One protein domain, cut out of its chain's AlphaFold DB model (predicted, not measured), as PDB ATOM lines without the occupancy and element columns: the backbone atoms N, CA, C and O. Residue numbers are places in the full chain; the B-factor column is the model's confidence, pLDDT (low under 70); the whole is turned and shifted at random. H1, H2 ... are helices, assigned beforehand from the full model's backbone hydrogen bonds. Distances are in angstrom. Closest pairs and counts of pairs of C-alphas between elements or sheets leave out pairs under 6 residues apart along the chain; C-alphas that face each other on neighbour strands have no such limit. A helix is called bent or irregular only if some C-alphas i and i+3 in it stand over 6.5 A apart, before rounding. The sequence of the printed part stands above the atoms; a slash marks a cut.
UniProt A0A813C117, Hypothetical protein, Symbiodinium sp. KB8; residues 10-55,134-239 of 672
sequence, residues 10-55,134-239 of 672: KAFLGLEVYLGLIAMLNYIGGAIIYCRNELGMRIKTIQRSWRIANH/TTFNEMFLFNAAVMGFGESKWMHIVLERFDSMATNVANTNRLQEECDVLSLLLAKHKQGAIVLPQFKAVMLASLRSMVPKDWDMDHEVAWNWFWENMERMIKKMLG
ATOM      1  N   LYS A  10      74.601  18.561   2.408       50.28
ATOM      2  CA  LYS A  10      75.661  19.580   2.254       50.28
ATOM      3  C   LYS A  10      76.107  19.807   0.807       50.28
ATOM      4  O   LYS A  10      76.712  20.835   0.523       50.28
ATOM      5  N   ALA A  11      75.831  18.865  -0.096       53.09
ATOM      6  CA  ALA A  11      76.151  19.004  -1.514       53.09
ATOM      7  C   ALA A  11      75.030  19.682  -2.325       53.09
ATOM      8  O   ALA A  11      75.282  20.112  -3.447       53.09
ATOM      9  N   PHE A  12      73.810  19.788  -1.781       55.84
ATOM     10  CA  PHE A  12      72.631  20.255  -2.526       55.84
ATOM     11  C   PHE A  12      72.153  21.656  -2.110       55.84
ATOM     12  O   PHE A  12      71.553  22.369  -2.909       55.84
ATOM     13  N   LEU A  13      72.458  22.083  -0.881       59.56
ATOM     14  CA  LEU A  13      72.200  23.429  -0.367       59.56
ATOM     15  C   LEU A  13      73.547  24.058   0.003       59.56
ATOM     16  O   LEU A  13      74.255  23.536   0.860       59.56
ATOM     17  N   GLY A  14      73.931  25.146  -0.673       78.25
ATOM     18  CA  GLY A  14      75.219  25.813  -0.451       78.25
ATOM     19  C   GLY A  14      75.487  26.125   1.029       78.25
ATOM     20  O   GLY A  14      74.560  26.350   1.806       78.25
ATOM     21  N   LEU A  15      76.767  26.159   1.419       75.44
ATOM     22  CA  LEU A  15      77.229  26.356   2.805       75.44
ATOM     23  C   LEU A  15      76.575  27.567   3.503       75.44
ATOM     24  O   LEU A  15      76.279  27.507   4.696       75.44
ATOM     25  N   GLU A  16      76.302  28.637   2.755       77.88
ATOM     26  CA  GLU A  16      75.609  29.836   3.245       77.88
ATOM     27  C   GLU A  16      74.156  29.558   3.657       77.88
ATOM     28  O   GLU A  16      73.704  30.039   4.694       77.88
ATOM     29  N   VAL A  17      73.437  28.722   2.900       79.31
ATOM     30  CA  VAL A  17      72.052  28.334   3.209       79.31
ATOM     31  C   VAL A  17      72.011  27.459   4.461       79.31
ATOM     32  O   VAL A  17      71.153  27.646   5.321       79.31
ATOM     33  N   TYR A  18      72.975  26.549   4.610       79.12
ATOM     34  CA  TYR A  18      73.104  25.708   5.801       79.12
ATOM     35  C   TYR A  18      73.378  26.532   7.073       79.12
ATOM     36  O   TYR A  18      72.727  26.330   8.098       79.12
ATOM     37  N   LEU A  19      74.295  27.505   7.006       85.19
ATOM     38  CA  LEU A  19      74.569  28.419   8.122       85.19
ATOM     39  C   LEU A  19      73.364  29.316   8.442       85.19
ATOM     40  O   LEU A  19      73.044  29.512   9.616       85.19
ATOM     41  N   GLY A  20      72.659  29.802   7.415       85.25
ATOM     42  CA  GLY A  20      71.423  30.567   7.573       85.25
ATOM     43  C   GLY A  20      70.317  29.775   8.279       85.25
ATOM     44  O   GLY A  20      69.680  30.293   9.194       85.25
ATOM     45  N   LEU A  21      70.132  28.498   7.924       87.25
ATOM     46  CA  LEU A  21      69.156  27.616   8.573       87.25
ATOM     47  C   LEU A  21      69.497  27.345  10.043       87.25
ATOM     48  O   LEU A  21      68.601  27.373  10.883       87.25
ATOM     49  N   ILE A  22      70.776  27.145  10.381       89.38
ATOM     50  CA  ILE A  22      71.207  26.982  11.780       89.38
ATOM     51  C   ILE A  22      70.929  28.251  12.588       89.38
ATOM     52  O   ILE A  22      70.383  28.169  13.687       89.38
ATOM     53  N   ALA A  23      71.271  29.425  12.053       88.31
ATOM     54  CA  ALA A  23      71.006  30.695  12.725       88.31
ATOM     55  C   ALA A  23      69.500  30.910  12.947       88.31
ATOM     56  O   ALA A  23      69.087  31.296  14.041       88.31
ATOM     57  N   MET A  24      68.675  30.588  11.945       91.31
ATOM     58  CA  MET A  24      67.218  30.654  12.050       91.31
ATOM     59  C   MET A  24      66.677  29.686  13.111       91.31
ATOM     60  O   MET A  24      65.876  30.092  13.947       91.31
ATOM     61  N   LEU A  25      67.127  28.427  13.122       91.19
ATOM     62  CA  LEU A  25      66.702  27.432  14.113       91.19
ATOM     63  C   LEU A  25      67.124  27.816  15.534       91.19
ATOM     64  O   LEU A  25      66.323  27.682  16.456       91.19
ATOM     65  N   ASN A  26      68.334  28.349  15.714       91.56
ATOM     66  CA  ASN A  26      68.801  28.847  17.009       91.56
ATOM     67  C   ASN A  26      67.990  30.059  17.475       91.56
ATOM     68  O   ASN A  26      67.644  30.143  18.651       91.56
ATOM     69  N   TYR A  27      67.643  30.973  16.565       93.75
ATOM     70  CA  TYR A  27      66.782  32.110  16.882       93.75
ATOM     71  C   TYR A  27      65.369  31.659  17.270       93.75
ATOM     72  O   TYR A  27      64.850  32.094  18.295       93.75
ATOM     73  N   ILE A  28      64.768  30.738  16.506       92.69
ATOM     74  CA  ILE A  28      63.453  30.158  16.815       92.69
ATOM     75  C   ILE A  28      63.495  29.435  18.168       92.69
ATOM     76  O   ILE A  28      62.630  29.667  19.010       92.69
ATOM     77  N   GLY A  29      64.511  28.603  18.409       89.06
ATOM     78  CA  GLY A  29      64.697  27.900  19.678       89.06
ATOM     79  C   GLY A  29      64.861  28.860  20.858       89.06
ATOM     80  O   GLY A  29      64.167  28.719  21.865       89.06
ATOM     81  N   GLY A  30      65.706  29.885  20.711       90.69
ATOM     82  CA  GLY A  30      65.902  30.930  21.715       90.69
ATOM     83  C   GLY A  30      64.624  31.719  22.004       90.69
ATOM     84  O   GLY A  30      64.291  31.938  23.167       90.69
ATOM     85  N   ALA A  31      63.855  32.070  20.971       89.94
ATOM     86  CA  ALA A  31      62.569  32.746  21.117       89.94
ATOM     87  C   ALA A  31      61.532  31.870  21.841       89.94
ATOM     88  O   ALA A  31      60.822  32.360  22.717       89.94
ATOM     89  N   ILE A  32      61.466  30.569  21.534       91.06
ATOM     90  CA  ILE A  32      60.567  29.626  22.219       91.06
ATOM     91  C   ILE A  32      60.926  29.514  23.705       91.06
ATOM     92  O   ILE A  32      60.033  29.577  24.551       91.06
ATOM     93  N   ILE A  33      62.216  29.380  24.033       90.62
ATOM     94  CA  ILE A  33      62.692  29.303  25.423       90.62
ATOM     95  C   ILE A  33      62.372  30.600  26.168       90.62
ATOM     96  O   ILE A  33      61.821  30.552  27.267       90.62
ATOM     97  N   TYR A  34      62.658  31.751  25.556       92.12
ATOM     98  CA  TYR A  34      62.356  33.058  26.132       92.12
ATOM     99  C   TYR A  34      60.858  33.212  26.429       92.12
ATOM    100  O   TYR A  34      60.483  33.504  27.563       92.12
ATOM    101  N   CYS A  35      59.990  32.929  25.452       89.81
ATOM    102  CA  CYS A  35      58.538  32.984  25.632       89.81
ATOM    103  C   CYS A  35      58.052  32.024  26.726       89.81
ATOM    104  O   CYS A  35      57.189  32.388  27.524       89.81
ATOM    105  N   ARG A  36      58.602  30.805  26.788       90.12
ATOM    106  CA  ARG A  36      58.244  29.821  27.817       90.12
ATOM    107  C   ARG A  36      58.650  30.291  29.213       90.12
ATOM    108  O   ARG A  36      57.858  30.143  30.141       90.12
ATOM    109  N   ASN A  37      59.842  30.865  29.358       90.44
ATOM    110  CA  ASN A  37      60.319  31.398  30.631       90.44
ATOM    111  C   ASN A  37      59.474  32.592  31.081       90.44
ATOM    112  O   ASN A  37      58.994  32.600  32.210       90.44
ATOM    113  N   GLU A  38      59.214  33.544  30.185       90.88
ATOM    114  CA  GLU A  38      58.413  34.736  30.473       90.88
ATOM    115  C   GLU A  38      56.974  34.384  30.891       90.88
ATOM    116  O   GLU A  38      56.473  34.859  31.911       90.88
ATOM    117  N   LEU A  39      56.312  33.484  30.154       90.44
ATOM    118  CA  LEU A  39      54.977  32.996  30.519       90.44
ATOM    119  C   LEU A  39      55.002  32.206  31.832       90.44
ATOM    120  O   LEU A  39      54.118  32.375  32.671       90.44
ATOM    121  N   GLY A  40      56.024  31.369  32.026       91.44
ATOM    122  CA  GLY A  40      56.211  30.590  33.245       91.44
ATOM    123  C   GLY A  40      56.372  31.467  34.486       91.44
ATOM    124  O   GLY A  40      55.769  31.168  35.515       91.44
ATOM    125  N   MET A  41      57.122  32.569  34.389       92.75
ATOM    126  CA  MET A  41      57.267  33.539  35.481       92.75
ATOM    127  C   MET A  41      55.922  34.174  35.840       92.75
ATOM    128  O   MET A  41      55.524  34.121  37.001       92.75
ATOM    129  N   ARG A  42      55.162  34.669  34.854       94.31
ATOM    130  CA  ARG A  42      53.838  35.276  35.095       94.31
ATOM    131  C   ARG A  42      52.862  34.304  35.752       94.31
ATOM    132  O   ARG A  42      52.194  34.663  36.718       94.31
ATOM    133  N   ILE A  43      52.804  33.066  35.258       94.06
ATOM    134  CA  ILE A  43      51.960  32.004  35.823       94.06
ATOM    135  C   ILE A  43      52.338  31.733  37.283       94.06
ATOM    136  O   ILE A  43      51.455  31.684  38.140       94.06
ATOM    137  N   LYS A  44      53.638  31.603  37.585       93.75
ATOM    138  CA  LYS A  44      54.126  31.396  38.956       93.75
ATOM    139  C   LYS A  44      53.744  32.560  39.870       93.75
ATOM    140  O   LYS A  44      53.268  32.314  40.978       93.75
ATOM    141  N   THR A  45      53.898  33.801  39.406       94.50
ATOM    142  CA  THR A  45      53.511  35.008  40.153       94.50
ATOM    143  C   THR A  45      52.017  35.013  40.471       94.50
ATOM    144  O   THR A  45      51.642  35.203  41.628       94.50
ATOM    145  N   ILE A  46      51.156  34.717  39.492       94.69
ATOM    146  CA  ILE A  46      49.698  34.626  39.685       94.69
ATOM    147  C   ILE A  46      49.355  33.537  40.704       94.69
ATOM    148  O   ILE A  46      48.689  33.813  41.694       94.69
ATOM    149  N   GLN A  47      49.862  32.316  40.525       93.12
ATOM    150  CA  GLN A  47      49.548  31.196  41.418       93.12
ATOM    151  C   GLN A  47      50.065  31.398  42.846       93.12
ATOM    152  O   GLN A  47      49.435  30.940  43.799       93.12
ATOM    153  N   ARG A  48      51.229  32.038  43.017       91.75
ATOM    154  CA  ARG A  48      51.783  32.348  44.341       91.75
ATOM    155  C   ARG A  48      50.966  33.438  45.028       91.75
ATOM    156  O   ARG A  48      50.528  33.237  46.155       91.75
ATOM    157  N   SER A  49      50.743  34.562  44.352       92.75
ATOM    158  CA  SER A  49      49.985  35.683  44.922       92.75
ATOM    159  C   SER A  49      48.521  35.324  45.189       92.75
ATOM    160  O   SER A  49      47.989  35.722  46.221       92.75
ATOM    161  N   TRP A  50      47.900  34.488  44.349       94.62
ATOM    162  CA  TRP A  50      46.551  33.961  44.580       94.62
ATOM    163  C   TRP A  50      46.459  33.100  45.848       94.62
ATOM    164  O   TRP A  50      45.541  33.273  46.647       94.62
ATOM    165  N   ARG A  51      47.446  32.224  46.085       90.06
ATOM    166  CA  ARG A  51      47.534  31.419  47.317       90.06
ATOM    167  C   ARG A  51      47.733  32.272  48.565       90.06
ATOM    168  O   ARG A  51      47.111  32.001  49.590       90.06
ATOM    169  N   ILE A  52      48.575  33.309  48.484       89.69
ATOM    170  CA  ILE A  52      48.771  34.269  49.584       89.69
ATOM    171  C   ILE A  52      47.450  34.979  49.896       89.69
ATOM    172  O   ILE A  52      47.048  35.029  51.056       89.69
ATOM    173  N   ALA A  53      46.752  35.464  48.865       89.06
ATOM    174  CA  ALA A  53      45.499  36.202  49.011       89.06
ATOM    175  C   ALA A  53      44.339  35.373  49.598       89.06
ATOM    176  O   ALA A  53      43.342  35.949  50.033       89.06
ATOM    177  N   ASN A  54      44.465  34.042  49.625       87.62
ATOM    178  CA  ASN A  54      43.482  33.118  50.196       87.62
ATOM    179  C   ASN A  54      44.027  32.301  51.387       87.62
ATOM    180  O   ASN A  54      43.403  31.328  51.799       87.62
ATOM    181  N   HIS A  55      45.173  32.688  51.964       74.06
ATOM    182  CA  HIS A  55      45.779  32.050  53.144       74.06
ATOM    183  C   HIS A  55      46.066  30.533  53.026       74.06
ATOM    184  O   HIS A  55      46.187  29.839  54.035       74.06
ATOM    185  N   THR A 134      39.707  39.180  55.192       84.69
ATOM    186  CA  THR A 134      40.831  38.224  55.284       84.69
ATOM    187  C   THR A 134      40.983  37.347  54.051       84.69
ATOM    188  O   THR A 134      41.996  36.683  53.885       84.69
ATOM    189  N   THR A 135      40.015  37.353  53.140       89.38
ATOM    190  CA  THR A 135      40.107  36.610  51.878       89.38
ATOM    191  C   THR A 135      39.983  37.545  50.688       89.38
ATOM    192  O   THR A 135      39.398  38.629  50.789       89.38
ATOM    193  N   PHE A 136      40.488  37.117  49.527       93.00
ATOM    194  CA  PHE A 136      40.324  37.882  48.294       93.00
ATOM    195  C   PHE A 136      38.852  38.196  48.001       93.00
ATOM    196  O   PHE A 136      38.539  39.324  47.632       93.00
ATOM    197  N   ASN A 137      37.947  37.232  48.192       92.88
ATOM    198  CA  ASN A 137      36.524  37.426  47.913       92.88
ATOM    199  C   ASN A 137      35.914  38.516  48.801       92.88
ATOM    200  O   ASN A 137      35.236  39.405  48.293       92.88
ATOM    201  N   GLU A 138      36.184  38.494  50.107       91.94
ATOM    202  CA  GLU A 138      35.710  39.532  51.031       91.94
ATOM    203  C   GLU A 138      36.299  40.905  50.680       91.94
ATOM    204  O   GLU A 138      35.572  41.897  50.618       91.94
ATOM    205  N   MET A 139      37.603  40.956  50.391       93.94
ATOM    206  CA  MET A 139      38.293  42.192  50.021       93.94
ATOM    207  C   MET A 139      37.779  42.758  48.693       93.94
ATOM    208  O   MET A 139      37.625  43.971  48.550       93.94
ATOM    209  N   PHE A 140      37.458  41.889  47.733       95.12
ATOM    210  CA  PHE A 140      36.844  42.273  46.469       95.12
ATOM    211  C   PHE A 140      35.481  42.917  46.685       95.12
ATOM    212  O   PHE A 140      35.222  43.981  46.128       95.12
ATOM    213  N   LEU A 141      34.619  42.314  47.508       93.75
ATOM    214  CA  LEU A 141      33.302  42.876  47.809       93.75
ATOM    215  C   LEU A 141      33.403  44.210  48.550       93.75
ATOM    216  O   LEU A 141      32.682  45.151  48.216       93.75
ATOM    217  N   PHE A 142      34.337  44.319  49.496       93.62
ATOM    218  CA  PHE A 142      34.629  45.568  50.192       93.62
ATOM    219  C   PHE A 142      35.063  46.670  49.213       93.62
ATOM    220  O   PHE A 142      34.457  47.739  49.168       93.62
ATOM    221  N   ASN A 143      36.056  46.398  48.361       94.06
ATOM    222  CA  ASN A 143      36.539  47.366  47.377       94.06
ATOM    223  C   ASN A 143      35.493  47.685  46.302       94.06
ATOM    224  O   ASN A 143      35.400  48.832  45.867       94.06
ATOM    225  N   ALA A 144      34.674  46.712  45.894       94.25
ATOM    226  CA  ALA A 144      33.550  46.944  44.996       94.25
ATOM    227  C   ALA A 144      32.557  47.930  45.621       94.25
ATOM    228  O   ALA A 144      32.166  48.889  44.961       94.25
ATOM    229  N   ALA A 145      32.191  47.746  46.893       93.12
ATOM    230  CA  ALA A 145      31.305  48.657  47.613       93.12
ATOM    231  C   ALA A 145      31.897  50.073  47.719       93.12
ATOM    232  O   ALA A 145      31.218  51.041  47.378       93.12
ATOM    233  N   VAL A 146      33.178  50.193  48.086       92.31
ATOM    234  CA  VAL A 146      33.894  51.482  48.171       92.31
ATOM    235  C   VAL A 146      33.934  52.210  46.822       92.31
ATOM    236  O   VAL A 146      33.802  53.431  46.775       92.31
ATOM    237  N   MET A 147      34.074  51.480  45.714       91.00
ATOM    238  CA  MET A 147      34.086  52.046  44.360       91.00
ATOM    239  C   MET A 147      32.682  52.290  43.768       91.00
ATOM    240  O   MET A 147      32.577  52.699  42.613       91.00
ATOM    241  N   GLY A 148      31.605  52.057  44.528       91.00
ATOM    242  CA  GLY A 148      30.221  52.265  44.078       91.00
ATOM    243  C   GLY A 148      29.629  51.111  43.255       91.00
ATOM    244  O   GLY A 148      28.618  51.288  42.581       91.00
ATOM    245  N   PHE A 149      30.239  49.924  43.306       90.62
ATOM    246  CA  PHE A 149      29.824  48.710  42.591       90.62
ATOM    247  C   PHE A 149      29.249  47.612  43.499       90.62
ATOM    248  O   PHE A 149      29.062  46.487  43.039       90.62
ATOM    249  N   GLY A 150      28.956  47.909  44.769       80.38
ATOM    250  CA  GLY A 150      28.511  46.911  45.756       80.38
ATOM    251  C   GLY A 150      27.238  46.138  45.373       80.38
ATOM    252  O   GLY A 150      27.088  44.987  45.758       80.38
ATOM    253  N   GLU A 151      26.352  46.727  44.563       84.81
ATOM    254  CA  GLU A 151      25.110  46.082  44.094       84.81
ATOM    255  C   GLU A 151      25.258  45.376  42.725       84.81
ATOM    256  O   GLU A 151      24.283  44.907  42.126       84.81
ATOM    257  N   SER A 152      26.476  45.307  42.178       88.75
ATOM    258  CA  SER A 152      26.726  44.813  40.823       88.75
ATOM    259  C   SER A 152      26.639  43.285  40.725       88.75
ATOM    260  O   SER A 152      27.636  42.566  40.815       88.75
ATOM    261  N   LYS A 153      25.434  42.766  40.448       90.19
ATOM    262  CA  LYS A 153      25.158  41.318  40.305       90.19
ATOM    263  C   LYS A 153      26.098  40.588  39.339       90.19
ATOM    264  O   LYS A 153      26.487  39.453  39.601       90.19
ATOM    265  N   TRP A 154      26.497  41.224  38.234       92.56
ATOM    266  CA  TRP A 154      27.379  40.581  37.253       92.56
ATOM    267  C   TRP A 154      28.815  40.424  37.771       92.56
ATOM    268  O   TRP A 154      29.461  39.434  37.436       92.56
ATOM    269  N   MET A 155      29.307  41.346  38.610       93.44
ATOM    270  CA  MET A 155      30.640  41.226  39.212       93.44
ATOM    271  C   MET A 155      30.706  40.039  40.173       93.44
ATOM    272  O   MET A 155      31.693  39.312  40.155       93.44
ATOM    273  N   HIS A 156      29.639  39.778  40.936       92.12
ATOM    274  CA  HIS A 156      29.552  38.593  41.797       92.12
ATOM    275  C   HIS A 156      29.650  37.282  41.006       92.12
ATOM    276  O   HIS A 156      30.303  36.344  41.451       92.12
ATOM    277  N   ILE A 157      29.049  37.221  39.814       92.62
ATOM    278  CA  ILE A 157      29.119  36.032  38.950       92.62
ATOM    279  C   ILE A 157      30.542  35.798  38.443       92.62
ATOM    280  O   ILE A 157      30.993  34.654  38.389       92.62
ATOM    281  N   VAL A 158      31.252  36.866  38.064       94.62
ATOM    282  CA  VAL A 158      32.664  36.760  37.677       94.62
ATOM    283  C   VAL A 158      33.496  36.311  38.880       94.62
ATOM    284  O   VAL A 158      34.292  35.388  38.742       94.62
ATOM    285  N   LEU A 159      33.264  36.901  40.059       94.31
ATOM    286  CA  LEU A 159      33.965  36.572  41.300       94.31
ATOM    287  C   LEU A 159      33.801  35.095  41.691       94.31
ATOM    288  O   LEU A 159      34.789  34.439  42.001       94.31
ATOM    289  N   GLU A 160      32.587  34.544  41.590       91.62
ATOM    290  CA  GLU A 160      32.285  33.135  41.898       91.62
ATOM    291  C   GLU A 160      33.124  32.148  41.068       91.62
ATOM    292  O   GLU A 160      33.441  31.054  41.530       91.62
ATOM    293  N   ARG A 161      33.505  32.522  39.839       91.44
ATOM    294  CA  ARG A 161      34.321  31.680  38.945       91.44
ATOM    295  C   ARG A 161      35.797  32.065  38.928       91.44
ATOM    296  O   ARG A 161      36.608  31.325  38.370       91.44
ATOM    297  N   PHE A 162      36.150  33.195  39.534       94.38
ATOM    298  CA  PHE A 162      37.479  33.781  39.419       94.38
ATOM    299  C   PHE A 162      38.563  32.882  40.022       94.38
ATOM    300  O   PHE A 162      39.618  32.724  39.413       94.38
ATOM    301  N   ASP A 163      38.270  32.207  41.136       92.75
ATOM    302  CA  ASP A 163      39.179  31.226  41.742       92.75
ATOM    303  C   ASP A 163      39.543  30.085  40.778       92.75
ATOM    304  O   ASP A 163      40.717  29.804  40.532       92.75
ATOM    305  N   SER A 164      38.535  29.484  40.141       90.44
ATOM    306  CA  SER A 164      38.757  28.422  39.156       90.44
ATOM    307  C   SER A 164      39.577  28.909  37.960       90.44
ATOM    308  O   SER A 164      40.369  28.140  37.415       90.44
ATOM    309  N   MET A 165      39.428  30.170  37.554       93.75
ATOM    310  CA  MET A 165      40.204  30.762  36.459       93.75
ATOM    311  C   MET A 165      41.656  31.034  36.872       93.75
ATOM    312  O   MET A 165      42.571  30.679  36.132       93.75
ATOM    313  N   ALA A 166      41.875  31.625  38.051       93.69
ATOM    314  CA  ALA A 166      43.200  31.967  38.565       93.69
ATOM    315  C   ALA A 166      44.040  30.713  38.856       93.69
ATOM    316  O   ALA A 166      45.191  30.615  38.424       93.69
ATOM    317  N   THR A 167      43.442  29.706  39.496       91.56
ATOM    318  CA  THR A 167      44.104  28.429  39.807       91.56
ATOM    319  C   THR A 167      44.501  27.665  38.538       91.56
ATOM    320  O   THR A 167      45.555  27.026  38.494       91.56
ATOM    321  N   ASN A 168      43.716  27.794  37.462       90.50
ATOM    322  CA  ASN A 168      43.946  27.110  36.187       90.50
ATOM    323  C   ASN A 168      44.581  27.993  35.098       90.50
ATOM    324  O   ASN A 168      44.516  27.640  33.921       90.50
ATOM    325  N   VAL A 169      45.240  29.099  35.459       92.56
ATOM    326  CA  VAL A 169      45.858  30.032  34.493       92.56
ATOM    327  C   VAL A 169      46.849  29.366  33.525       92.56
ATOM    328  O   VAL A 169      46.987  29.794  32.382       92.56
ATOM    329  N   ALA A 170      47.512  28.287  33.950       90.19
ATOM    330  CA  ALA A 170      48.452  27.534  33.121       90.19
ATOM    331  C   ALA A 170      47.774  26.652  32.055       90.19
ATOM    332  O   ALA A 170      48.427  26.213  31.109       90.19
ATOM    333  N   ASN A 171      46.476  26.366  32.201       90.69
ATOM    334  CA  ASN A 171      45.725  25.489  31.313       90.69
ATOM    335  C   ASN A 171      44.759  26.309  30.449       90.69
ATOM    336  O   ASN A 171      43.612  26.558  30.823       90.69
ATOM    337  N   THR A 172      45.214  26.690  29.253       89.25
ATOM    338  CA  THR A 172      44.443  27.514  28.308       89.25
ATOM    339  C   THR A 172      43.085  26.908  27.955       89.25
ATOM    340  O   THR A 172      42.102  27.639  27.846       89.25
ATOM    341  N   ASN A 173      42.998  25.581  27.811       89.94
ATOM    342  CA  ASN A 173      41.738  24.906  27.487       89.94
ATOM    343  C   ASN A 173      40.738  25.022  28.643       89.94
ATOM    344  O   ASN A 173      39.567  25.327  28.419       89.94
ATOM    345  N   ARG A 174      41.216  24.837  29.880       90.06
ATOM    346  CA  ARG A 174      40.407  24.994  31.093       90.06
ATOM    347  C   ARG A 174      39.936  26.437  31.263       90.06
ATOM    348  O   ARG A 174      38.762  26.656  31.537       90.06
ATOM    349  N   LEU A 175      40.828  27.404  31.050       92.44
ATOM    350  CA  LEU A 175      40.500  28.826  31.115       92.44
ATOM    351  C   LEU A 175      39.474  29.219  30.044       92.44
ATOM    352  O   LEU A 175      38.553  29.981  30.323       92.44
ATOM    353  N   GLN A 176      39.593  28.671  28.830       92.44
ATOM    354  CA  GLN A 176      38.615  28.902  27.771       92.44
ATOM    355  C   GLN A 176      37.234  28.373  28.130       92.44
ATOM    356  O   GLN A 176      36.256  29.090  27.952       92.44
ATOM    357  N   GLU A 177      37.156  27.153  28.655       93.19
ATOM    358  CA  GLU A 177      35.895  26.577  29.115       93.19
ATOM    359  C   GLU A 177      35.240  27.447  30.199       93.19
ATOM    360  O   GLU A 177      34.052  27.748  30.113       93.19
ATOM    361  N   GLU A 178      36.017  27.914  31.179       93.19
ATOM    362  CA  GLU A 178      35.520  28.807  32.229       93.19
ATOM    363  C   GLU A 178      35.005  30.141  31.669       93.19
ATOM    364  O   GLU A 178      33.950  30.620  32.086       93.19
ATOM    365  N   CYS A 179      35.695  30.722  30.684       94.50
ATOM    366  CA  CYS A 179      35.244  31.929  29.988       94.50
ATOM    367  C   CYS A 179      33.972  31.694  29.154       94.50
ATOM    368  O   CYS A 179      33.088  32.555  29.136       94.50
ATOM    369  N   ASP A 180      33.854  30.547  28.480       94.56
ATOM    370  CA  ASP A 180      32.676  30.177  27.685       94.56
ATOM    371  C   ASP A 180      31.447  29.985  28.605       94.56
ATOM    372  O   ASP A 180      30.377  30.544  28.344       94.56
ATOM    373  N   VAL A 181      31.611  29.290  29.740       94.56
ATOM    374  CA  VAL A 181      30.565  29.129  30.773       94.56
ATOM    375  C   VAL A 181      30.211  30.467  31.425       94.56
ATOM    376  O   VAL A 181      29.031  30.783  31.585       94.56
ATOM    377  N   LEU A 182      31.201  31.296  31.765       94.81
ATOM    378  CA  LEU A 182      30.955  32.632  32.306       94.81
ATOM    379  C   LEU A 182      30.162  33.490  31.312       94.81
ATOM    380  O   LEU A 182      29.243  34.202  31.713       94.81
ATOM    381  N   SER A 183      30.453  33.385  30.015       94.06
ATOM    382  CA  SER A 183      29.734  34.120  28.970       94.06
ATOM    383  C   SER A 183      28.253  33.734  28.900       94.06
ATOM    384  O   SER A 183      27.408  34.610  28.705       94.06
ATOM    385  N   LEU A 184      27.910  32.462  29.138       94.06
ATOM    386  CA  LEU A 184      26.518  32.010  29.277       94.06
ATOM    387  C   LEU A 184      25.822  32.621  30.500       94.06
ATOM    388  O   LEU A 184      24.676  33.062  30.413       94.06
ATOM    389  N   LEU A 185      26.512  32.691  31.639       92.56
ATOM    390  CA  LEU A 185      25.957  33.275  32.864       92.56
ATOM    391  C   LEU A 185      25.762  34.794  32.731       92.56
ATOM    392  O   LEU A 185      24.725  35.339  33.122       92.56
ATOM    393  N   LEU A 186      26.735  35.477  32.126       92.19
ATOM    394  CA  LEU A 186      26.671  36.908  31.841       92.19
ATOM    395  C   LEU A 186      25.601  37.241  30.799       92.19
ATOM    396  O   LEU A 186      24.967  38.287  30.901       92.19
ATOM    397  N   ALA A 187      25.319  36.334  29.859       89.19
ATOM    398  CA  ALA A 187      24.248  36.494  28.882       89.19
ATOM    399  C   ALA A 187      22.849  36.604  29.516       89.19
ATOM    400  O   ALA A 187      21.912  36.971  28.825       89.19
ATOM    401  N   LYS A 188      22.666  36.349  30.816       84.94
ATOM    402  CA  LYS A 188      21.390  36.619  31.509       84.94
ATOM    403  C   LYS A 188      21.213  38.090  31.909       84.94
ATOM    404  O   LYS A 188      20.121  38.498  32.292       84.94
ATOM    405  N   HIS A 189      22.270  38.894  31.805       83.94
ATOM    406  CA  HIS A 189      22.277  40.312  32.155       83.94
ATOM    407  C   HIS A 189      22.130  41.193  30.906       83.94
ATOM    408  O   HIS A 189      22.374  40.765  29.777       83.94
ATOM    409  N   LYS A 190      21.713  42.452  31.092       74.81
ATOM    410  CA  LYS A 190      21.570  43.408  29.982       74.81
ATOM    411  C   LYS A 190      22.947  43.723  29.377       74.81
ATOM    412  O   LYS A 190      23.854  44.124  30.100       74.81
ATOM    413  N   GLN A 191      23.073  43.611  28.053       63.09
ATOM    414  CA  GLN A 191      24.342  43.687  27.307       63.09
ATOM    415  C   GLN A 191      25.115  45.014  27.485       63.09
ATOM    416  O   GLN A 191      26.329  45.030  27.331       63.09
ATOM    417  N   GLY A 192      24.439  46.107  27.865       65.69
ATOM    418  CA  GLY A 192      25.060  47.410  28.160       65.69
ATOM    419  C   GLY A 192      25.403  47.667  29.634       65.69
ATOM    420  O   GLY A 192      25.971  48.707  29.941       65.69
ATOM    421  N   ALA A 193      25.055  46.756  30.549       79.06
ATOM    422  CA  ALA A 193      25.333  46.904  31.983       79.06
ATOM    423  C   ALA A 193      26.692  46.315  32.404       79.06
ATOM    424  O   ALA A 193      27.136  46.529  33.530       79.06
ATOM    425  N   ILE A 194      27.343  45.552  31.520       88.12
ATOM    426  CA  ILE A 194      28.585  44.834  31.817       88.12
ATOM    427  C   ILE A 194      29.770  45.669  31.338       88.12
ATOM    428  O   ILE A 194      29.966  45.859  30.138       88.12
ATOM    429  N   VAL A 195      30.594  46.125  32.280       91.12
ATOM    430  CA  VAL A 195      31.788  46.930  32.001       91.12
ATOM    431  C   VAL A 195      33.007  46.228  32.596       91.12
ATOM    432  O   VAL A 195      33.418  46.489  33.722       91.12
ATOM    433  N   LEU A 196      33.602  45.317  31.821       92.12
ATOM    434  CA  LEU A 196      34.727  44.472  32.253       92.12
ATOM    435  C   LEU A 196      35.930  45.250  32.834       92.12
ATOM    436  O   LEU A 196      36.471  44.798  33.846       92.12
ATOM    437  N   PRO A 197      36.312  46.441  32.322       94.12
ATOM    438  CA  PRO A 197      37.379  47.235  32.938       94.12
ATOM    439  C   PRO A 197      37.120  47.637  34.398       94.12
ATOM    440  O   PRO A 197      38.072  47.833  35.150       94.12
ATOM    441  N   GLN A 198      35.857  47.736  34.833       93.88
ATOM    442  CA  GLN A 198      35.536  48.030  36.236       93.88
ATOM    443  C   GLN A 198      35.896  46.851  37.145       93.88
ATOM    444  O   GLN A 198      36.473  47.060  38.208       93.88
ATOM    445  N   PHE A 199      35.640  45.614  36.704       95.12
ATOM    446  CA  PHE A 199      36.057  44.427  37.456       95.12
ATOM    447  C   PHE A 199      37.582  44.383  37.597       95.12
ATOM    448  O   PHE A 199      38.082  44.151  38.693       95.12
ATOM    449  N   LYS A 200      38.324  44.691  36.520       96.19
ATOM    450  CA  LYS A 200      39.795  44.798  36.539       96.19
ATOM    451  C   LYS A 200      40.290  45.739  37.639       96.19
ATOM    452  O   LYS A 200      41.212  45.396  38.376       96.19
ATOM    453  N   ALA A 201      39.679  46.920  37.749       95.44
ATOM    454  CA  ALA A 201      40.066  47.930  38.728       95.44
ATOM    455  C   ALA A 201      39.861  47.440  40.172       95.44
ATOM    456  O   ALA A 201      40.784  47.533  40.984       95.44
ATOM    457  N   VAL A 202      38.693  46.855  40.464       96.50
ATOM    458  CA  VAL A 202      38.380  46.287  41.789       96.50
ATOM    459  C   VAL A 202      39.291  45.098  42.105       96.50
ATOM    460  O   VAL A 202      39.832  45.009  43.207       96.50
ATOM    461  N   MET A 203      39.516  44.208  41.135       96.44
ATOM    462  CA  MET A 203      40.388  43.037  41.265       96.44
ATOM    463  C   MET A 203      41.814  43.444  41.647       96.44
ATOM    464  O   MET A 203      42.340  42.954  42.644       96.44
ATOM    465  N   LEU A 204      42.428  44.371  40.901       96.38
ATOM    466  CA  LEU A 204      43.790  44.828  41.185       96.38
ATOM    467  C   LEU A 204      43.885  45.558  42.530       96.38
ATOM    468  O   LEU A 204      44.847  45.353  43.262       96.38
ATOM    469  N   ALA A 205      42.893  46.382  42.887       95.06
ATOM    470  CA  ALA A 205      42.859  47.017  44.206       95.06
ATOM    471  C   ALA A 205      42.815  45.978  45.336       95.06
ATOM    472  O   ALA A 205      43.540  46.098  46.316       95.06
ATOM    473  N   SER A 206      42.032  44.916  45.155       95.25
ATOM    474  CA  SER A 206      41.868  43.859  46.156       95.25
ATOM    475  C   SER A 206      43.117  43.004  46.313       95.25
ATOM    476  O   SER A 206      43.521  42.722  47.435       95.25
ATOM    477  N   LEU A 207      43.790  42.655  45.214       94.75
ATOM    478  CA  LEU A 207      45.057  41.924  45.275       94.75
ATOM    479  C   LEU A 207      46.167  42.738  45.957       94.75
ATOM    480  O   LEU A 207      46.885  42.190  46.791       94.75
ATOM    481  N   ARG A 208      46.259  44.048  45.681       93.94
ATOM    482  CA  ARG A 208      47.197  44.954  46.373       93.94
ATOM    483  C   ARG A 208      46.967  44.974  47.882       93.94
ATOM    484  O   ARG A 208      47.930  44.955  48.643       93.94
ATOM    485  N   SER A 209      45.705  44.991  48.312       92.56
ATOM    486  CA  SER A 209      45.342  44.965  49.733       92.56
ATOM    487  C   SER A 209      45.663  43.628  50.406       92.56
ATOM    488  O   SER A 209      46.037  43.624  51.576       92.56
ATOM    489  N   MET A 210      45.540  42.510  49.684       91.38
ATOM    490  CA  MET A 210      45.757  41.163  50.229       91.38
ATOM    491  C   MET A 210      47.222  40.712  50.216       91.38
ATOM    492  O   MET A 210      47.615  39.876  51.028       91.38
ATOM    493  N   VAL A 211      48.047  41.254  49.315       90.12
ATOM    494  CA  VAL A 211      49.452  40.847  49.139       90.12
ATOM    495  C   VAL A 211      50.416  42.047  49.258       90.12
ATOM    496  O   VAL A 211      51.337  42.180  48.460       90.12
ATOM    497  N   PRO A 212      50.280  42.948  50.254       86.38
ATOM    498  CA  PRO A 212      50.980  44.237  50.243       86.38
ATOM    499  C   PRO A 212      52.504  44.127  50.392       86.38
ATOM    500  O   PRO A 212      53.222  45.031  49.984       86.38
ATOM    501  N   LYS A 213      53.007  43.041  50.997       85.62
ATOM    502  CA  LYS A 213      54.447  42.834  51.229       85.62
ATOM    503  C   LYS A 213      55.199  42.345  49.992       85.62
ATOM    504  O   LYS A 213      56.358  42.704  49.826       85.62
ATOM    505  N   ASP A 214      54.537  41.540  49.162       85.31
ATOM    506  CA  ASP A 214      55.143  40.901  47.988       85.31
ATOM    507  C   ASP A 214      54.747  41.615  46.679       85.31
ATOM    508  O   ASP A 214      55.305  41.302  45.634       85.31
ATOM    509  N   TRP A 215      53.795  42.562  46.705       93.00
ATOM    510  CA  TRP A 215      53.291  43.218  45.496       93.00
ATOM    511  C   TRP A 215      54.320  44.162  44.860       93.00
ATOM    512  O   TRP A 215      54.680  45.193  45.429       93.00
ATOM    513  N   ASP A 216      54.731  43.843  43.636       93.44
ATOM    514  CA  ASP A 216      55.697  44.601  42.841       93.44
ATOM    515  C   ASP A 216      55.189  44.856  41.403       93.44
ATOM    516  O   ASP A 216      54.032  44.590  41.056       93.44
ATOM    517  N   MET A 217      56.059  45.398  40.545       93.00
ATOM    518  CA  MET A 217      55.731  45.658  39.137       93.00
ATOM    519  C   MET A 217      55.471  44.371  38.340       93.00
ATOM    520  O   MET A 217      54.663  44.393  37.408       93.00
ATOM    521  N   ASP A 218      56.092  43.249  38.706       92.38
ATOM    522  CA  ASP A 218      55.891  41.969  38.024       92.38
ATOM    523  C   ASP A 218      54.505  41.395  38.341       92.38
ATOM    524  O   ASP A 218      53.843  40.843  37.456       92.38
ATOM    525  N   HIS A 219      54.009  41.596  39.568       94.44
ATOM    526  CA  HIS A 219      52.628  41.280  39.938       94.44
ATOM    527  C   HIS A 219      51.624  42.091  39.118       94.44
ATOM    528  O   HIS A 219      50.675  41.516  38.578       94.44
ATOM    529  N   GLU A 220      51.846  43.401  38.967       95.25
ATOM    530  CA  GLU A 220      51.006  44.246  38.111       95.25
ATOM    531  C   GLU A 220      50.973  43.712  36.681       95.25
ATOM    532  O   GLU A 220      49.894  43.474  36.134       95.25
ATOM    533  N   VAL A 221      52.135  43.480  36.066       95.25
ATOM    534  CA  VAL A 221      52.217  42.994  34.683       95.25
ATOM    535  C   VAL A 221      51.529  41.636  34.532       95.25
ATOM    536  O   VAL A 221      50.754  41.447  33.591       95.25
ATOM    537  N   ALA A 222      51.756  40.705  35.462       96.06
ATOM    538  CA  ALA A 222      51.185  39.364  35.409       96.06
ATOM    539  C   ALA A 222      49.651  39.376  35.538       96.06
ATOM    540  O   ALA A 222      48.963  38.777  34.707       96.06
ATOM    541  N   TRP A 223      49.095  40.091  36.519       96.81
ATOM    542  CA  TRP A 223      47.643  40.152  36.729       96.81
ATOM    543  C   TRP A 223      46.915  40.975  35.661       96.81
ATOM    544  O   TRP A 223      45.807  40.608  35.260       96.81
ATOM    545  N   ASN A 224      47.538  42.037  35.135       96.69
ATOM    546  CA  ASN A 224      47.013  42.752  33.968       96.69
ATOM    547  C   ASN A 224      46.955  41.833  32.742       96.69
ATOM    548  O   ASN A 224      45.908  41.741  32.101       96.69
ATOM    549  N   TRP A 225      48.046  41.115  32.455       95.56
ATOM    550  CA  TRP A 225      48.109  40.149  31.358       95.56
ATOM    551  C   TRP A 225      47.040  39.058  31.496       95.56
ATOM    552  O   TRP A 225      46.354  38.739  30.524       95.56
ATOM    553  N   PHE A 226      46.866  38.500  32.694       95.62
ATOM    554  CA  PHE A 226      45.855  37.478  32.954       95.62
ATOM    555  C   PHE A 226      44.445  37.987  32.651       95.62
ATOM    556  O   PHE A 226      43.731  37.393  31.836       95.62
ATOM    557  N   TRP A 227      44.077  39.129  33.237       96.25
ATOM    558  CA  TRP A 227      42.759  39.712  33.034       96.25
ATOM    559  C   TRP A 227      42.508  40.098  31.574       96.25
ATOM    560  O   TRP A 227      41.433  39.834  31.048       96.25
ATOM    561  N   GLU A 228      43.487  40.674  30.877       95.44
ATOM    562  CA  GLU A 228      43.329  41.069  29.472       95.44
ATOM    563  C   GLU A 228      43.068  39.878  28.546       95.44
ATOM    564  O   GLU A 228      42.299  39.994  27.587       95.44
ATOM    565  N   ASN A 229      43.663  38.717  28.837       93.31
ATOM    566  CA  ASN A 229      43.360  37.492  28.102       93.31
ATOM    567  C   ASN A 229      41.928  37.017  28.376       93.31
ATOM    568  O   ASN A 229      41.199  36.737  27.424       93.31
ATOM    569  N   MET A 230      41.497  36.997  29.639       94.50
ATOM    570  CA  MET A 230      40.116  36.651  29.997       94.50
ATOM    571  C   MET A 230      39.106  37.604  29.356       94.50
ATOM    572  O   MET A 230      38.148  37.176  28.717       94.50
ATOM    573  N   GLU A 231      39.347  38.908  29.471       94.25
ATOM    574  CA  GLU A 231      38.498  39.956  28.919       94.25
ATOM    575  C   GLU A 231      38.359  39.815  27.401       94.25
ATOM    576  O   GLU A 231      37.249  39.918  26.880       94.25
ATOM    577  N   ARG A 232      39.449  39.513  26.683       93.81
ATOM    578  CA  ARG A 232      39.411  39.252  25.235       93.81
ATOM    579  C   ARG A 232      38.499  38.069  24.893       93.81
ATOM    580  O   ARG A 232      37.741  38.148  23.927       93.81
ATOM    581  N   MET A 233      38.562  36.991  25.673       93.06
ATOM    582  CA  MET A 233      37.762  35.781  25.454       93.06
ATOM    583  C   MET A 233      36.279  36.023  25.757       93.06
ATOM    584  O   MET A 233      35.430  35.706  24.928       93.06
ATOM    585  N   ILE A 234      35.971  36.668  26.886       92.69
ATOM    586  CA  ILE A 234      34.596  36.998  27.292       92.69
ATOM    587  C   ILE A 234      33.966  37.993  26.308       92.69
ATOM    588  O   ILE A 234      32.830  37.801  25.878       92.69
ATOM    589  N   LYS A 235      34.701  39.034  25.886       91.81
ATOM    590  CA  LYS A 235      34.206  40.028  24.916       91.81
ATOM    591  C   LYS A 235      33.792  39.401  23.592       91.81
ATOM    592  O   LYS A 235      32.798  39.837  23.019       91.81
ATOM    593  N   LYS A 236      34.513  38.377  23.123       91.12
ATOM    594  CA  LYS A 236      34.173  37.660  21.885       91.12
ATOM    595  C   LYS A 236      32.789  37.006  21.957       91.12
ATOM    596  O   LYS A 236      32.114  36.914  20.939       91.12
ATOM    597  N   MET A 237      32.373  36.576  23.145       90.06
ATOM    598  CA  MET A 237      31.114  35.865  23.368       90.06
ATOM    599  C   MET A 237      30.017  36.741  23.982       90.06
ATOM    600  O   MET A 237      28.895  36.277  24.173       90.06
ATOM    601  N   LEU A 238      30.283  38.010  24.291       87.44
ATOM    602  CA  LEU A 238      29.331  38.843  25.016       87.44
ATOM    603  C   LEU A 238      28.072  39.127  24.175       87.44
ATOM    604  O   LEU A 238      28.121  39.793  23.144       87.44
ATOM    605  N   GLY A 239      26.926  38.617  24.632       84.69
ATOM    606  CA  GLY A 239      25.622  38.748  23.965       84.69
ATOM    607  C   GLY A 239      25.368  37.769  22.813       84.69
ATOM    608  O   GLY A 239      24.220  37.606  22.402       84.69
TER     609      GLY A 239
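This is residues 10 to 55 and 134 to 239 of the 672 residues of the protein "Hypothetical protein" of Symbiodinium sp. KB8 (UniProt A0A813C117). A long helical arm, H1, sticks out with residues 19 to 37 from a head of five shorter helices, its far end packing on H3, H5 and H6. In the head two helical hairpins, H3 with H4 and H5 with H6, lie crosswise, with H4 packing on H6; H2 packs on H5. The printed part has 152 residues, with six named helices, H1 to H6 in order, and no named strand: all helix. The whole is loose, with a radius of gyration of the C-alphas of 20.4 A, and spans 73 by 40 by 21 A.

H1, residues 15 to 53, runs 56.9 A from C-alpha 15 at (77.229, 26.356, 2.805) to C-alpha 53 at (45.499, 36.202, 49.011). H2 is residues 136 to 146, H3 153 to 167, H4 172 to 186 and H5 196 to 210. H6, residues 217 to 237, is 30.8 A long and ends at (31.114, 35.865, 23.368). H3 is irregular: C-alphas 160 and 163 are 7.2 A apart.

H1, with residues 42 to 49 alone, touches residues 218 to 223 of H6, about perpendicular at 85 degrees; the closest C-alphas, Arg 42 and Ala 222, are 4.9 A apart. H2 touches H5 at a steep tilt of 63 degrees, closest at C-alphas 140 and 206, 5.3 A. The hairpin H3 and H4 has a shallow tilt of 11 degrees, closest at C-alphas 165 and 175, 5.7 A. H4 touches residues 230 to 237 of H6 at a steep tilt of 58 degrees, closest at C-alphas 179 and 234, 5.8 A. H1 and H4 are apart. Every O i to N i+4 pair is within hydrogen-bond range in H1, H2, H4 and H5; in H3 8 of 11 are, in H6 16 of 17.

The C-alphas farthest apart, Ala 11 and Glu 151, are 73.6 A apart. Residues 56 to 133 are not printed; C-alphas 55 and 134 are 8.2 A apart across the cut. Of the links printed whole, H3 to H4 is tight and the others short. Residues 10 to 13 and 191 to 192 have pLDDT under 70.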